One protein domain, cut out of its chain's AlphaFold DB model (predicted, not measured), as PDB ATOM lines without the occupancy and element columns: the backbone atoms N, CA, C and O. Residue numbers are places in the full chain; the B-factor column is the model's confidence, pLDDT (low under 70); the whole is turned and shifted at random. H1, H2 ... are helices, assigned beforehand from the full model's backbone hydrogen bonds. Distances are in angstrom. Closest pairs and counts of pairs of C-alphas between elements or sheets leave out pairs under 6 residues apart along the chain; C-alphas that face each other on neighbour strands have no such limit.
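What this domain is: This is residues 6 to 55 of the 55 residues of an uncharacterized protein of Demequina lutea (UniProt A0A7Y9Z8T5). Two equal helices, H2 and H3, cross nearly at right angles, and a short helix, H1, sits near the last residue of H2, away from H3. The link of residues 11 to 18 leads from H1 back to the other end of H2. The printed part has 50 residues with three named helices, in the order H1, H2, H3, and no named strand; the class is all helix. It is compact, with a radius of gyration of the C-alphas of 10.6 A and spans of 31 by 22 by 19 A.

How they stand to each other: H1, residues 6 to 10, is close to but not clearly touching H2, residues 19 to 32; their closest C-alphas, of Trp 7 and Glu 32, are 7.3 A apart. H2 touches H3, residues 40 to 53, about perpendicular at 84 degrees; their closest C-alphas, of Gly 23 and Leu 45, are 4.8 A apart. H1 and H3 are apart. In H1, H2 and H3 every O i to N i+4 pair is within hydrogen-bond range.

Where its parts are: H1 begins at C-alpha 6 (89.445, 38.796, 48.283) and is 6.3 A long. H2 measures 20.0 A. H3 measures 20.1 A and ends at C-alpha 53 (73.040, 43.153, 67.487).

The domain as a whole: The C-alphas of Asp 6 and Arg 55, the two farthest apart, are 31.0 A apart. The printed part has no cut, and both links are short. Mean pLDDT of the printed part is 95.1; residue 55 is under 70.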
ATOM      1  N   ASP A   6      90.276  37.698  48.779       96.62
ATOM      2  CA  ASP A   6      89.445  38.796  48.283       96.62
ATOM      3  C   ASP A   6      88.715  39.485  49.447       96.62
ATOM      4  O   ASP A   6      88.682  40.715  49.532       96.62
ATOM      5  N   TRP A   7      88.232  38.702  50.420       96.50
ATOM      6  CA  TRP A   7      87.644  39.256  51.636       96.50
ATOM      7  C   TRP A   7      88.654  40.074  52.447       96.50
ATOM      8  O   TRP A   7      88.339  41.187  52.860       96.50
ATOM      9  N   HIS A   8      89.876  39.569  52.644       96.38
ATOM     10  CA  HIS A   8      90.923  40.279  53.390       96.38
ATOM     11  C   HIS A   8      91.388  41.575  52.710       96.38
ATOM     12  O   HIS A   8      91.788  42.520  53.395       96.38
ATOM     13  N   GLU A   9      91.373  41.622  51.380       96.25
ATOM     14  CA  GLU A   9      91.719  42.819  50.613       96.25
ATOM     15  C   GLU A   9      90.634  43.893  50.725       96.25
ATOM     16  O   GLU A   9      90.962  45.060  50.957       96.25
ATOM     17  N   ALA A  10      89.359  43.498  50.646       97.12
ATOM     18  CA  ALA A  10      88.221  44.407  50.775       97.12
ATOM     19  C   ALA A  10      87.955  44.849  52.228       97.12
ATOM     20  O   ALA A  10      87.600  46.001  52.474       97.12
ATOM     21  N   HIS A  11      88.171  43.962  53.202       96.69
ATOM     22  CA  HIS A  11      87.848  44.172  54.615       96.69
ATOM     23  C   HIS A  11      89.125  44.172  55.445       96.69
ATOM     24  O   HIS A  11      89.388  43.279  56.248       96.69
ATOM     25  N   ARG A  12      89.958  45.195  55.272       96.50
ATOM     26  CA  ARG A  12      91.123  45.385  56.141       96.50
ATOM     27  C   ARG A  12      90.688  45.929  57.497       96.50
ATOM     28  O   ARG A  12      89.941  46.901  57.567       96.50
ATOM     29  N   MET A  13      91.206  45.336  58.574       95.31
ATOM     30  CA  MET A  13      91.008  45.863  59.926       95.31
ATOM     31  C   MET A  13      91.513  47.318  59.982       95.31
ATOM     32  O   MET A  13      92.653  47.579  59.576       95.31
ATOM     33  N   PRO A  14      90.718  48.270  60.500       95.25
ATOM     34  CA  PRO A  14      91.180  49.635  60.723       95.25
ATOM     35  C   PRO A  14      92.422  49.672  61.622       95.25
ATOM     36  O   PRO A  14      92.588  48.828  62.498       95.25
ATOM     37  N   LYS A  15      93.287  50.680  61.457       95.50
ATOM     38  CA  LYS A  15      94.535  50.796  62.239       95.50
ATOM     39  C   LYS A  15      94.284  50.933  63.748       95.50
ATOM     40  O   LYS A  15      95.013  50.351  64.542       95.50
ATOM     41  N   ASN A  16      93.253  51.685  64.125       96.38
ATOM     42  CA  ASN A  16      92.842  51.918  65.511       96.38
ATOM     43  C   ASN A  16      91.335  51.659  65.629       96.38
ATOM     44  O   ASN A  16      90.560  52.613  65.700       96.38
ATOM     45  N   PRO A  17      90.895  50.392  65.563       96.94
ATOM     46  CA  PRO A  17      89.479  50.092  65.581       96.94
ATOM     47  C   PRO A  17      88.948  50.309  66.996       96.94
ATOM     48  O   PRO A  17      89.587  49.933  67.988       96.94
ATOM     49  N   THR A  18      87.757  50.887  67.083       96.88
ATOM     50  CA  THR A  18      86.961  50.850  68.312       96.88
ATOM     51  C   THR A  18      86.628  49.403  68.683       96.88
ATOM     52  O   THR A  18      86.805  48.476  67.883       96.88
ATOM     53  N   ARG A  19      86.148  49.186  69.911       95.62
ATOM     54  CA  ARG A  19      85.751  47.848  70.368       95.62
ATOM     55  C   ARG A  19      84.677  47.235  69.458       95.62
ATOM     56  O   ARG A  19      84.812  46.071  69.095       95.62
ATOM     57  N   ASP A  20      83.701  48.034  69.034       94.81
ATOM     58  CA  ASP A  20      82.598  47.576  68.183       94.81
ATOM     59  C   ASP A  20      83.080  47.238  66.772       94.81
ATOM     60  O   ASP A  20      82.814  46.145  66.287       94.81
ATOM     61  N   GLN A  21      83.891  48.108  66.156       96.81
ATOM     62  CA  GLN A  21      84.505  47.836  64.846       96.81
ATOM     63  C   GLN A  21      85.361  46.568  64.865       96.81
ATOM     64  O   GLN A  21      85.396  45.811  63.897       96.81
ATOM     65  N   ARG A  22      86.072  46.331  65.971       97.44
ATOM     66  CA  ARG A  22      86.886  45.130  66.147       97.44
ATOM     67  C   ARG A  22      86.004  43.882  66.252       97.44
ATOM     68  O   ARG A  22      86.316  42.886  65.606       97.44
ATOM     69  N   GLY A  23      84.925  43.936  67.036       97.19
ATOM     70  CA  GLY A  23      83.951  42.846  67.152       97.19
ATOM     71  C   GLY A  23      83.266  42.532  65.821       97.19
ATOM     72  O   GLY A  23      83.243  41.375  65.412       97.19
ATOM     73  N   GLU A  24      82.812  43.563  65.105       97.44
ATOM     74  CA  GLU A  24      82.211  43.446  63.772       97.44
ATOM     75  C   GLU A  24      83.153  42.772  62.780       97.44
ATOM     76  O   GLU A  24      82.780  41.792  62.133       97.44
ATOM     77  N   TRP A  25      84.394  43.252  62.705       97.56
ATOM     78  CA  TRP A  25      85.383  42.703  61.788       97.56
ATOM     79  C   TRP A  25      85.682  41.233  62.083       97.56
ATOM     80  O   TRP A  25      85.716  40.419  61.164       97.56
ATOM     81  N   HIS A  26      85.888  40.876  63.355       97.50
ATOM     82  CA  HIS A  26      86.188  39.492  63.726       97.50
ATOM     83  C   HIS A  26      84.992  38.561  63.521       97.50
ATOM     84  O   HIS A  26      85.195  37.424  63.104       97.50
ATOM     85  N   ALA A  27      83.764  39.030  63.761       97.31
ATOM     86  CA  ALA A  27      82.567  38.241  63.500       97.31
ATOM     87  C   ALA A  27      82.445  37.932  62.000       97.31
ATOM     88  O   ALA A  27      82.363  36.767  61.623       97.31
ATOM     89  N   ALA A  28      82.557  38.959  61.150       96.81
ATOM     90  CA  ALA A  28      82.532  38.792  59.699       96.81
ATOM     91  C   ALA A  28      83.701  37.932  59.184       96.81
ATOM     92  O   ALA A  28      83.517  37.115  58.289       96.81
ATOM     93  N   HIS A  29      84.898  38.063  59.766       97.00
ATOM     94  CA  HIS A  29      86.059  37.250  59.388       97.00
ATOM     95  C   HIS A  29      85.831  35.758  59.629       97.00
ATOM     96  O   HIS A  29      86.205  34.938  58.789       97.00
ATOM     97  N   VAL A  30      85.231  35.404  60.768       96.06
ATOM     98  CA  VAL A  30      84.902  34.013  61.100       96.06
ATOM     99  C   VAL A  30      83.871  33.447  60.128       96.06
ATOM    100  O   VAL A  30      84.031  32.303  59.704       96.06
ATOM    101  N   ASP A  31      82.879  34.247  59.740       95.00
ATOM    102  CA  ASP A  31      81.784  33.808  58.872       95.00
ATOM    103  C   ASP A  31      82.208  33.702  57.388       95.00
ATOM    104  O   ASP A  31      81.820  32.759  56.702       95.00
ATOM    105  N   GLU A  32      83.061  34.611  56.899       96.50
ATOM    106  CA  GLU A  32      83.453  34.704  55.477       96.50
ATOM    107  C   GLU A  32      84.771  33.996  55.131       96.50
ATOM    108  O   GLU A  32      85.037  33.657  53.972       96.50
ATOM    109  N   CYS A  33      85.656  33.818  56.115       94.94
ATOM    110  CA  CYS A  33      86.991  33.282  55.879       94.94
ATOM    111  C   CYS A  33      87.378  32.160  56.843       94.94
ATOM    112  O   CYS A  33      87.853  31.120  56.390       94.94
ATOM    113  N   GLY A  34      87.296  32.385  58.157       92.19
ATOM    114  CA  GLY A  34      87.684  31.395  59.166       92.19
ATOM    115  C   GLY A  34      89.134  30.892  59.054       92.19
ATOM    116  O   GLY A  34      89.446  29.794  59.514       92.19
ATOM    117  N   CYS A  35      90.049  31.655  58.428       94.69
ATOM    118  CA  CYS A  35      91.421  31.186  58.168       94.69
ATOM    119  C   CYS A  35      92.238  30.944  59.446       94.69
ATOM    120  O   CYS A  35      93.227  30.210  59.413       94.69
ATOM    121  N   ARG A  36      91.810  31.533  60.565       93.38
ATOM    122  CA  ARG A  36      92.388  31.346  61.892       93.38
ATOM    123  C   ARG A  36      91.276  31.271  62.933       93.38
ATOM    124  O   ARG A  36      90.344  32.068  62.896       93.38
ATOM    125  N   THR A  37      91.439  30.372  63.899       94.62
ATOM    126  CA  THR A  37      90.608  30.336  65.107       94.62
ATOM    127  C   THR A  37      90.819  31.611  65.937       94.62
ATOM    128  O   THR A  37      91.976  31.968  66.209       94.62
ATOM    129  N   PRO A  38      89.748  32.311  66.353       95.81
ATOM    130  CA  PRO A  38      89.862  33.436  67.273       95.81
ATOM    131  C   PRO A  38      90.568  33.021  68.568       95.81
ATOM    132  O   PRO A  38      90.364  31.923  69.078       95.81
ATOM    133  N   SER A  39      91.404  33.902  69.108       97.25
ATOM    134  CA  SER A  39      91.847  33.787  70.501       97.25
ATOM    135  C   SER A  39      90.680  34.059  71.452       97.25
ATOM    136  O   SER A  39      89.717  34.716  71.062       97.25
ATOM    137  N   ASP A  40      90.793  33.668  72.721       98.06
ATOM    138  CA  ASP A  40      89.728  33.877  73.720       98.06
ATOM    139  C   ASP A  40      89.270  35.342  73.812       98.06
ATOM    140  O   ASP A  40      88.085  35.640  73.953       98.06
ATOM    141  N   LYS A  41      90.208  36.289  73.675       96.81
ATOM    142  CA  LYS A  41      89.902  37.728  73.677       96.81
ATOM    143  C   LYS A  41      89.129  38.162  72.434       96.81
ATOM    144  O   LYS A  41      88.268  39.028  72.531       96.81
ATOM    145  N   GLU A  42      89.466  37.608  71.273       97.38
ATOM    146  CA  GLU A  42      88.756  37.889  70.022       97.38
ATOM    147  C   GLU A  42      87.373  37.242  70.038       97.38
ATOM    148  O   GLU A  42      86.406  37.889  69.649       97.38
ATOM    149  N   GLN A  43      87.258  36.025  70.575       98.06
ATOM    150  CA  GLN A  43      85.981  35.342  70.740       98.06
ATOM    151  C   GLN A  43      85.034  36.143  71.642       98.06
ATOM    152  O   GLN A  43      83.918  36.443  71.234       98.06
ATOM    153  N   ALA A  44      85.513  36.631  72.789       97.88
ATOM    154  CA  ALA A  44      84.714  37.484  73.672       97.88
ATOM    155  C   ALA A  44      84.238  38.792  73.002       97.88
ATOM    156  O   ALA A  44      83.209  39.349  73.385       97.88
ATOM    157  N   LEU A  45      84.981  39.315  72.017       97.06
ATOM    158  CA  LEU A  45      84.553  40.478  71.230       97.06
ATOM    159  C   LEU A  45      83.475  40.115  70.210       97.06
ATOM    160  O   LEU A  45      82.524  40.878  70.060       97.06
ATOM    161  N   ILE A  46      83.623  38.975  69.529       97.50
ATOM    162  CA  ILE A  46      82.627  38.447  68.588       97.50
ATOM    163  C   ILE A  46      81.302  38.212  69.312       97.50
ATOM    164  O   ILE A  46      80.263  38.666  68.838       97.50
ATOM    165  N   ASP A  47      81.347  37.551  70.469       97.50
ATOM    166  CA  ASP A  47      80.158  37.196  71.243       97.50
ATOM    167  C   ASP A  47      79.437  38.457  71.730       97.50
ATOM    168  O   ASP A  47      78.260  38.646  71.425       97.50
ATOM    169  N   ALA A  48      80.163  39.390  72.359       96.62
ATOM    170  CA  ALA A  48      79.592  40.659  72.811       96.62
ATOM    171  C   ALA A  48      78.976  41.478  71.659       96.62
ATOM    172  O   ALA A  48      77.936  42.113  71.831       96.62
ATOM    173  N   TYR A  49      79.605  41.468  70.482       96.62
ATOM    174  CA  TYR A  49      79.084  42.145  69.295       96.62
ATOM    175  C   TYR A  49      77.808  41.475  68.754       96.62
ATOM    176  O   TYR A  49      76.840  42.168  68.434       96.62
ATOM    177  N   ARG A  50      77.774  40.137  68.682       95.56
ATOM    178  CA  ARG A  50      76.598  39.369  68.238       95.56
ATOM    179  C   ARG A  50      75.420  39.537  69.196       95.56
ATOM    180  O   ARG A  50      74.305  39.774  68.746       95.56
ATOM    181  N   GLU A  51      75.665  39.471  70.502       96.06
ATOM    182  CA  GLU A  51      74.649  39.714  71.532       96.06
ATOM    183  C   GLU A  51      74.059  41.124  71.431       96.06
ATOM    184  O   GLU A  51      72.840  41.283  71.472       96.06
ATOM    185  N   ALA A  52      74.904  42.142  71.236       93.06
ATOM    186  CA  ALA A  52      74.457  43.524  71.094       93.06
ATOM    187  C   ALA A  52      73.610  43.772  69.832       93.06
ATOM    188  O   ALA A  52      72.738  44.635  69.868       93.06
ATOM    189  N   ARG A  53      73.840  43.036  68.728       89.00
ATOM    190  CA  ARG A  53      73.040  43.153  67.487       89.00
ATOM    191  C   ARG A  53      71.761  42.314  67.474       89.00
ATOM    192  O   ARG A  53      70.879  42.603  66.673       89.00
ATOM    193  N   ASN A  54      71.656  41.300  68.329       82.00
ATOM    194  CA  ASN A  54      70.466  40.450  68.447       82.00
ATOM    195  C   ASN A  54      69.434  40.984  69.461       82.00
ATOM    196  O   ASN A  54      68.454  40.294  69.752       82.00
ATOM    197  N   ARG A  55      69.665  42.176  70.017       59.44
ATOM    198  CA  ARG A  55      68.815  42.845  71.007       59.44
ATOM    199  C   ARG A  55      68.068  44.016  70.385       59.44
ATOM    200  O   ARG A  55      66.906  44.220  70.796       59.44
TER     201      ARG A  55